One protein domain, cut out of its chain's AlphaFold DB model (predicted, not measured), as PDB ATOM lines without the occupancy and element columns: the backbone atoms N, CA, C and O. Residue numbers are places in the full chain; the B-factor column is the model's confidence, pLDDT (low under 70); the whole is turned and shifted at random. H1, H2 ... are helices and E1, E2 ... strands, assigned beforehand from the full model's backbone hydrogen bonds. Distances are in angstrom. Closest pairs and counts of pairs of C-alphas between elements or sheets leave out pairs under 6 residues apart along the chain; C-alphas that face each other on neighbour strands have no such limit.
ATOM      1  N   MET A   1      -9.792  -0.948 142.649       58.81
ATOM      2  CA  MET A   1      -9.299  -0.914 141.254       58.81
ATOM      3  C   MET A   1     -10.040   0.189 140.513       58.81
ATOM      4  O   MET A   1     -11.153  -0.049 140.073       58.81
ATOM      5  N   ILE A   2      -9.482   1.401 140.455       76.19
ATOM      6  CA  ILE A   2     -10.133   2.549 139.789       76.19
ATOM      7  C   ILE A   2      -9.846   2.533 138.278       76.19
ATOM      8  O   ILE A   2     -10.753   2.755 137.483       76.19
ATOM      9  N   ILE A   3      -8.620   2.164 137.886       81.25
ATOM     10  CA  ILE A   3      -8.162   2.171 136.487       81.25
ATOM     11  C   ILE A   3      -9.022   1.282 135.565       81.25
ATOM     12  O   ILE A   3      -9.511   1.814 134.573       81.25
ATOM     13  N   PRO A   4      -9.319   0.000 135.878       87.75
ATOM     14  CA  PRO A   4     -10.120  -0.839 134.978       87.75
ATOM     15  C   PRO A   4     -11.529  -0.289 134.735       87.75
ATOM     16  O   PRO A   4     -12.035  -0.322 133.619       87.75
ATOM     17  N   HIS A   5     -12.156   0.283 135.766       88.38
ATOM     18  CA  HIS A   5     -13.477   0.895 135.631       88.38
ATOM     19  C   HIS A   5     -13.429   2.176 134.779       88.38
ATOM     20  O   HIS A   5     -14.333   2.436 133.989       88.38
ATOM     21  N   MET A   6     -12.363   2.971 134.904       91.94
ATOM     22  CA  MET A   6     -12.158   4.165 134.080       91.94
ATOM     23  C   MET A   6     -11.877   3.815 132.615       91.94
ATOM     24  O   MET A   6     -12.424   4.473 131.736       91.94
ATOM     25  N   GLN A   7     -11.115   2.748 132.348       92.94
ATOM     26  CA  GLN A   7     -10.886   2.231 130.994       92.94
ATOM     27  C   GLN A   7     -12.203   1.817 130.336       92.94
ATOM     28  O   GLN A   7     -12.506   2.266 129.238       92.94
ATOM     29  N   GLN A   8     -13.043   1.060 131.044       93.12
ATOM     30  CA  GLN A   8     -14.358   0.664 130.537       93.12
ATOM     31  C   GLN A   8     -15.238   1.877 130.194       93.12
ATOM     32  O   GLN A   8     -15.831   1.937 129.119       93.12
ATOM     33  N   ARG A   9     -15.267   2.904 131.056       91.25
ATOM     34  CA  ARG A   9     -15.990   4.157 130.762       91.25
ATOM     35  C   ARG A   9     -15.420   4.894 129.550       91.25
ATOM     36  O   ARG A   9     -16.198   5.440 128.771       91.25
ATOM     37  N   ALA A  10     -14.097   4.925 129.400       93.00
ATOM     38  CA  ALA A  10     -13.430   5.532 128.256       93.00
ATOM     39  C   ALA A  10     -13.808   4.822 126.950       93.00
ATOM     40  O   ALA A  10     -14.197   5.480 125.993       93.00
ATOM     41  N   MET A  11     -13.785   3.486 126.935       93.81
ATOM     42  CA  MET A  11     -14.137   2.688 125.757       93.81
ATOM     43  C   MET A  11     -15.608   2.854 125.360       93.81
ATOM     44  O   MET A  11     -15.911   3.029 124.184       93.81
ATOM     45  N   VAL A  12     -16.529   2.873 126.332       92.38
ATOM     46  CA  VAL A  12     -17.958   3.126 126.067       92.38
ATOM     47  C   VAL A  12     -18.166   4.509 125.446       92.38
ATOM     48  O   VAL A  12     -18.914   4.640 124.479       92.38
ATOM     49  N   ARG A  13     -17.486   5.543 125.965       92.56
ATOM     50  CA  ARG A  13     -17.553   6.897 125.392       92.56
ATOM     51  C   ARG A  13     -16.940   6.969 123.999       92.56
ATOM     52  O   ARG A  13     -17.561   7.555 123.122       92.56
ATOM     53  N   SER A  14     -15.783   6.342 123.796       92.94
ATOM     54  CA  SER A  14     -15.124   6.271 122.489       92.94
ATOM     55  C   SER A  14     -16.047   5.649 121.446       92.94
ATOM     56  O   SER A  14     -16.318   6.259 120.414       92.94
ATOM     57  N   ARG A  15     -16.671   4.512 121.771       90.19
ATOM     58  CA  ARG A  15     -17.644   3.854 120.894       90.19
ATOM     59  C   ARG A  15     -18.888   4.705 120.616       90.19
ATOM     60  O   ARG A  15     -19.428   4.647 119.515       90.19
ATOM     61  N   GLY A  16     -19.363   5.464 121.604       89.81
ATOM     62  CA  GLY A  16     -20.528   6.341 121.464       89.81
ATOM     63  C   GLY A  16     -20.265   7.603 120.635       89.81
ATOM     64  O   GLY A  16     -21.139   8.025 119.881       89.81
ATOM     65  N   ASN A  17     -19.069   8.183 120.756       89.19
ATOM     66  CA  ASN A  17     -18.706   9.447 120.109       89.19
ATOM     67  C   ASN A  17     -17.932   9.261 118.795       89.19
ATOM     68  O   ASN A  17     -17.924  10.164 117.963       89.19
ATOM     69  N   GLY A  18     -17.302   8.101 118.591       90.06
ATOM     70  CA  GLY A  18     -16.443   7.820 117.443       90.06
ATOM     71  C   GLY A  18     -15.073   8.503 117.504       90.06
ATOM     72  O   GLY A  18     -14.475   8.727 116.455       90.06
ATOM     73  N   GLU A  19     -14.585   8.853 118.698       93.12
ATOM     74  CA  GLU A  19     -13.279   9.494 118.907       93.12
ATOM     75  C   GLU A  19     -12.510   8.838 120.067       93.12
ATOM     76  O   GLU A  19     -13.142   8.357 121.014       93.12
ATOM     77  N   PRO A  20     -11.164   8.836 120.049       94.56
ATOM     78  CA  PRO A  20     -10.390   8.284 121.148       94.56
ATOM     79  C   PRO A  20     -10.521   9.090 122.445       94.56
ATOM     80  O   PRO A  20     -10.589  10.321 122.448       94.56
ATOM     81  N   PHE A  21     -10.482   8.377 123.569       96.19
ATOM     82  CA  PHE A  21     -10.405   8.947 124.908       96.19
ATOM     83  C   PHE A  21      -9.129   8.511 125.623       96.19
ATOM     84  O   PHE A  21      -8.707   7.355 125.546       96.19
ATOM     85  N   CYS A  22      -8.567   9.432 126.394       96.25
ATOM     86  CA  CYS A  22      -7.359   9.249 127.176       96.25
ATOM     87  C   CYS A  22      -7.677   9.283 128.671       96.25
ATOM     88  O   CYS A  22      -8.452  10.115 129.155       96.25
ATOM     89  N   LEU A  23      -7.035   8.385 129.411       96.19
ATOM     90  CA  LEU A  23      -6.892   8.500 130.854       96.19
ATOM     91  C   LEU A  23      -5.601   9.250 131.140       96.19
ATOM     92  O   LEU A  23      -4.536   8.859 130.662       96.19
ATOM     93  N   ILE A  24      -5.709  10.305 131.933       96.12
ATOM     94  CA  ILE A  24      -4.591  11.164 132.315       96.12
ATOM     95  C   ILE A  24      -4.514  11.184 133.834       96.12
ATOM     96  O   ILE A  24      -5.546  11.250 134.499       96.12
ATOM     97  N   GLU A  25      -3.307  11.133 134.381       95.06
ATOM     98  CA  GLU A  25      -3.074  11.375 135.805       95.06
ATOM     99  C   GLU A  25      -2.697  12.848 136.001       95.06
ATOM    100  O   GLU A  25      -1.685  13.315 135.481       95.06
ATOM    101  N   ASN A  26      -3.536  13.617 136.697       90.06
ATOM    102  CA  ASN A  26      -3.260  15.033 136.937       90.06
ATOM    103  C   ASN A  26      -2.168  15.223 138.014       90.06
ATOM    104  O   ASN A  26      -1.727  14.279 138.666       90.06
ATOM    105  N   ALA A  27      -1.749  16.472 138.244       87.50
ATOM    106  CA  ALA A  27      -0.714  16.796 139.234       87.50
ATOM    107  C   ALA A  27      -1.085  16.430 140.690       87.50
ATOM    108  O   ALA A  27      -0.208  16.388 141.552       87.50
ATOM    109  N   GLU A  28      -2.365  16.175 140.966       90.38
ATOM    110  CA  GLU A  28      -2.883  15.760 142.272       90.38
ATOM    111  C   GLU A  28      -2.980  14.224 142.403       90.38
ATOM    112  O   GLU A  28      -3.336  13.719 143.469       90.38
ATOM    113  N   GLY A  29      -2.621  13.470 141.355       89.12
ATOM    114  CA  GLY A  29      -2.715  12.007 141.307       89.12
ATOM    115  C   GLY A  29      -4.122  11.489 140.990       89.12
ATOM    116  O   GLY A  29      -4.428  10.315 141.212       89.12
ATOM    117  N   GLU A  30      -5.015  12.353 140.507       91.69
ATOM    118  CA  GLU A  30      -6.359  11.958 140.099       91.69
ATOM    119  C   GLU A  30      -6.376  11.511 138.639       91.69
ATOM    120  O   GLU A  30      -5.771  12.134 137.765       91.69
ATOM    121  N   ILE A  31      -7.137  10.452 138.362       93.44
ATOM    122  CA  ILE A  31      -7.338   9.967 136.999       93.44
ATOM    123  C   ILE A  31      -8.516  10.712 136.383       93.44
ATOM    124  O   ILE A  31      -9.667  10.518 136.786       93.44
ATOM    125  N   ILE A  32      -8.229  11.509 135.364       94.25
ATOM    126  CA  ILE A  32      -9.220  12.219 134.561       94.25
ATOM    127  C   ILE A  32      -9.405  11.522 133.212       94.25
ATOM    128  O   ILE A  32      -8.522  10.819 132.721       94.25
ATOM    129  N   LEU A  33     -10.589  11.701 132.633       95.88
ATOM    130  CA  LEU A  33     -10.974  11.156 131.336       95.88
ATOM    131  C   LEU A  33     -11.276  12.321 130.398       95.88
ATOM    132  O   LEU A  33     -12.229  13.055 130.660       95.88
ATOM    133  N   LEU A  34     -10.502  12.444 129.327       96.31
ATOM    134  CA  LEU A  34     -10.636  13.486 128.306       96.31
ATOM    135  C   LEU A  34     -10.610  12.853 126.914       96.31
ATOM    136  O   LEU A  34     -10.007  11.791 126.743       96.31
ATOM    137  N   SER A  35     -11.263  13.468 125.931       95.88
ATOM    138  CA  SER A  35     -11.066  13.077 124.533       95.88
ATOM    139  C   SER A  35      -9.675  13.485 124.057       95.88
ATOM    140  O   SER A  35      -9.056  14.389 124.620       95.88
ATOM    141  N   GLU A  36      -9.159  12.825 123.024       94.31
ATOM    142  CA  GLU A  36      -7.846  13.161 122.460       94.31
ATOM    143  C   GLU A  36      -7.743  14.647 122.070       94.31
ATOM    144  O   GLU A  36      -6.719  15.286 122.319       94.31
ATOM    145  N   VAL A  37      -8.828  15.225 121.545       95.31
ATOM    146  CA  VAL A  37      -8.898  16.652 121.196       95.31
ATOM    147  C   VAL A  37      -8.714  17.526 122.435       95.31
ATOM    148  O   VAL A  37      -7.871  18.422 122.428       95.31
ATOM    149  N   GLU A  38      -9.435  17.233 123.521       96.50
ATOM    150  CA  GLU A  38      -9.322  17.973 124.782       96.50
ATOM    151  C   GLU A  38      -7.905  17.871 125.369       96.50
ATOM    152  O   GLU A  38      -7.372  18.855 125.884       96.50
ATOM    153  N   VAL A  39      -7.261  16.701 125.262       95.50
ATOM    154  CA  VAL A  39      -5.870  16.510 125.704       95.50
ATOM    155  C   VAL A  39      -4.915  17.412 124.927       95.50
ATOM    156  O   VAL A  39      -4.075  18.085 125.528       95.50
ATOM    157  N   ILE A  40      -5.053  17.454 123.601       95.31
ATOM    158  CA  ILE A  40      -4.217  18.286 122.731       95.31
ATOM    159  C   ILE A  40      -4.441  19.776 123.026       95.31
ATOM    160  O   ILE A  40      -3.472  20.533 123.102       95.31
ATOM    161  N   GLU A  41      -5.688  20.199 123.243       96.81
ATOM    162  CA  GLU A  41      -6.034  21.584 123.598       96.81
ATOM    163  C   GLU A  41      -5.470  22.004 124.963       96.81
ATOM    164  O   GLU A  41      -5.038  23.148 125.128       96.81
ATOM    165  N   CYS A  42      -5.410  21.079 125.926       94.00
ATOM    166  CA  CYS A  42      -4.781  21.302 127.232       94.00
ATOM    167  C   CYS A  42      -3.241  21.379 127.152       94.00
ATOM    168  O   CYS A  42      -2.590  21.900 128.063       94.00
ATOM    169  N   GLY A  43      -2.654  20.912 126.046       94.94
ATOM    170  CA  GLY A  43      -1.242  21.053 125.710       94.94
ATOM    171  C   GLY A  43      -0.343  19.919 126.209       94.94
ATOM    172  O   GLY A  43      -0.779  18.936 126.805       94.94
ATOM    173  N   MET A  44       0.965  20.070 125.965       95.06
ATOM    174  CA  MET A  44       1.956  18.994 126.139       95.06
ATOM    175  C   MET A  44       1.993  18.379 127.538       95.06
ATOM    176  O   MET A  44       2.202  17.181 127.659       95.06
ATOM    177  N   ALA A  45       1.733  19.161 128.589       93.62
ATOM    178  CA  ALA A  45       1.715  18.635 129.953       93.62
ATOM    179  C   ALA A  45       0.647  17.543 130.153       93.62
ATOM    180  O   ALA A  45       0.863  16.620 130.930       93.62
ATOM    181  N   PHE A  46      -0.484  17.632 129.447       94.81
ATOM    182  CA  PHE A  46      -1.538  16.618 129.493       94.81
ATOM    183  C   PHE A  46      -1.206  15.425 128.598       94.81
ATOM    184  O   PHE A  46      -1.497  14.295 128.977       94.81
ATOM    185  N   VAL A  47      -0.555  15.666 127.455       94.12
ATOM    186  CA  VAL A  47      -0.056  14.606 126.562       94.12
ATOM    187  C   VAL A  47       0.968  13.726 127.283       94.12
ATOM    188  O   VAL A  47       0.851  12.504 127.270       94.12
ATOM    189  N   ASP A  48       1.931  14.337 127.973       95.31
ATOM    190  CA  ASP A  48       2.968  13.624 128.731       95.31
ATOM    191  C   ASP A  48       2.404  12.890 129.962       95.31
ATOM    192  O   ASP A  48       3.037  11.976 130.490       95.31
ATOM    193  N   ALA A  49       1.210  13.280 130.416       95.25
ATOM    194  CA  ALA A  49       0.515  12.695 131.557       95.25
ATOM    195  C   ALA A  49      -0.518  11.616 131.168       95.25
ATOM    196  O   ALA A  49      -1.230  11.103 132.039       95.25
ATOM    197  N   ILE A  50      -0.618  11.248 129.882       95.62
ATOM    198  CA  ILE A  50      -1.464  10.135 129.433       95.62
ATOM    199  C   ILE A  50      -0.916   8.827 130.010       95.62
ATOM    200  O   ILE A  50       0.213   8.424 129.737       95.62
ATOM    201  N   ILE A  51      -1.761   8.113 130.749       95.25
ATOM    202  CA  ILE A  51      -1.439   6.791 131.298       95.25
ATOM    203  C   ILE A  51      -2.068   5.653 130.486       95.25
ATOM    204  O   ILE A  51      -1.630   4.506 130.589       95.25
ATOM    205  N   TRP A  52      -3.104   5.945 129.690       95.12
ATOM    206  CA  TRP A  52      -3.785   4.973 128.830       95.12
ATOM    207  C   TRP A  52      -4.674   5.667 127.783       95.12
ATOM    208  O   TRP A  52      -5.185   6.754 128.039       95.12
ATOM    209  N   THR A  53      -4.918   5.025 126.636       94.38
ATOM    210  CA  THR A  53      -5.790   5.533 125.557       94.38
ATOM    211  C   THR A  53      -6.656   4.423 124.959       94.38
ATOM    212  O   THR A  53      -6.233   3.265 124.903       94.38
ATOM    213  N   THR A  54      -7.852   4.780 124.483       94.56
ATOM    214  CA  THR A  54      -8.719   3.868 123.725       94.56
ATOM    215  C   THR A  54      -8.230   3.605 122.303       94.56
ATOM    216  O   THR A  54      -8.748   2.695 121.674       94.56
ATOM    217  N   ASP A  55      -7.269   4.373 121.782       89.12
ATOM    218  CA  ASP A  55      -6.797   4.240 120.391       89.12
ATOM    219  C   ASP A  55      -6.200   2.847 120.093       89.12
ATOM    220  O   ASP A  55      -6.276   2.333 118.981       89.12
ATOM    221  N   PHE A  56      -5.677   2.180 121.130       81.88
ATOM    222  CA  PHE A  56      -5.171   0.803 121.068       81.88
ATOM    223  C   PHE A  56      -6.059  -0.205 121.814       81.88
ATOM    224  O   PHE A  56      -5.635  -1.336 122.056       81.88
ATOM    225  N   ALA A  57      -7.255   0.199 122.246       83.19
ATOM    226  CA  ALA A  57      -8.150  -0.670 122.995       83.19
ATOM    227  C   ALA A  57      -8.998  -1.525 122.045       83.19
ATOM    228  O   ALA A  57      -9.535  -1.035 121.058       83.19
ATOM    229  N   GLU A  58      -9.143  -2.811 122.360       80.19
ATOM    230  CA  GLU A  58      -9.993  -3.716 121.587       80.19
ATOM    231  C   GLU A  58     -11.467  -3.507 121.970       80.19
ATOM    232  O   GLU A  58     -11.847  -3.736 123.116       80.19
ATOM    233  N   ASP A  59     -12.318  -3.121 121.015       72.69
ATOM    234  CA  ASP A  59     -13.764  -2.909 121.225       72.69
ATOM    235  C   ASP A  59     -14.490  -4.130 121.824       72.69
ATOM    236  O   ASP A  59     -15.506  -3.994 122.511       72.69
ATOM    237  N   GLU A  60     -13.968  -5.332 121.577       73.25
ATOM    238  CA  GLU A  60     -14.487  -6.599 122.105       73.25
ATOM    239  C   GLU A  60     -14.256  -6.752 123.620       73.25
ATOM    240  O   GLU A  60     -14.903  -7.581 124.261       73.25
ATOM    241  N   ALA A  61     -13.383  -5.929 124.212       78.56
ATOM    242  CA  ALA A  61     -13.093  -5.917 125.644       78.56
ATOM    243  C   ALA A  61     -14.050  -5.027 126.464       78.56
ATOM    244  O   ALA A  61     -13.895  -4.928 127.686       78.56
ATOM    245  N   ILE A  62     -15.031  -4.371 125.827       81.06
ATOM    246  CA  ILE A  62     -16.062  -3.599 126.534       81.06
ATOM    247  C   ILE A  62     -17.042  -4.560 127.205       81.06
ATOM    248  O   ILE A  62     -17.628  -5.418 126.544       81.06
ATOM    249  N   ASP A  63     -17.274  -4.383 128.507       82.81
ATOM    250  CA  ASP A  63     -18.316  -5.109 129.229       82.81
ATOM    251  C   ASP A  63     -19.688  -4.835 128.574       82.81
ATOM    252  O   ASP A  63     -20.133  -3.680 128.540       82.81
ATOM    253  N   PRO A  64     -20.397  -5.869 128.076       80.50
ATOM    254  CA  PRO A  64     -21.692  -5.700 127.425       80.50
ATOM    255  C   PRO A  64     -22.738  -5.001 128.299       80.50
ATOM    256  O   PRO A  64     -23.625  -4.336 127.767       80.50
ATOM    257  N   ALA A  65     -22.644  -5.118 129.628       84.38
ATOM    258  CA  ALA A  65     -23.562  -4.457 130.553       84.38
ATOM    259  C   ALA A  65     -23.443  -2.923 130.522       84.38
ATOM    260  O   ALA A  65     -24.367  -2.228 130.939       84.38
TER     261      ALA A  65
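This is residues 1 to 65 of the 68 residues of an uncharacterized protein of Sphingobium sp. TB-6 (UniProt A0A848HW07). A small antiparallel sheet of three short strands, E2, E1 and E3, has the long helix H1 packed along one face and the short helix H2 on the opposite face, where the chain runs directly from E2 into H2. The short H3 makes a corner with H2 and only grazes the sheet, and residues 54 to 65 follow E3 with no named element. The printed part has 65 residues, with three named helices and three named strands in the order H1, E1, E2, H2, H3, E3; the sheet's order is E2, E1, E3, and the class is mixed, helices and strands. It is compact, with a radius of gyration of the C-alphas of 11.5 A, and its C-alphas span 33 by 26 by 15 A.

In the sheet, E1 is residues 21 to 25 and E2 is residues 31 to 35, each 13.4 A from first to last C-alpha, and E3 is residues 50 to 53, 7.4 A. H1, residues 3 to 17, is 20.8 A long and begins at C-alpha 3 at (-8.162, 2.171, 136.487). H2, residues 36 to 42, measures 9.9 A, and H3, residues 44 to 47, measures 4.8 A. E3 ends at C-alpha 53 at (-5.790, 5.533, 125.557).

E1 is the inner strand. E1 and E2 form a hairpin, antiparallel at 150 degrees, with N 22 and O 34 within hydrogen-bond range at 2.8 A. E1 and E3 are antiparallel at 159 degrees, with N 23 and O 52 at 2.8 A and N 51 and O 23 at 2.9 A. H1 is on the sheet at a height of 8.5 A, over E1 and only just not over E2, on which 2 of its C-alphas fall; it runs along the strands, at 18 degrees to E1 on the local plane. The closest C-alphas of H1 and E1 are those of Ala 10 and Phe 21, 5.7 A apart. H2 lies on the opposite face at a height of 8.2 A, giving three layers, helices on both faces of a sheet. E2, H2, H3 and E3 form a split strand-helix-strand unit, two strands running the same way with E1 between them, and its crossover is right-handed. H2 and H3 touch only at the corner, the closest C-alphas being those of Val 39 and Phe 46, 5.8 A apart. H1 is apart from H2 and H3. In H1 and H2 every O i to N i+4 pair is within hydrogen-bond range; H3 is too short for such a pair.

The C-alphas farthest apart, those of Met 44 and Ala 65, are 34.9 A apart. The printed part has no cut, and the five links between named elements are tight. The mean pLDDT of the printed part is 90.3, and residue 1 is under 70.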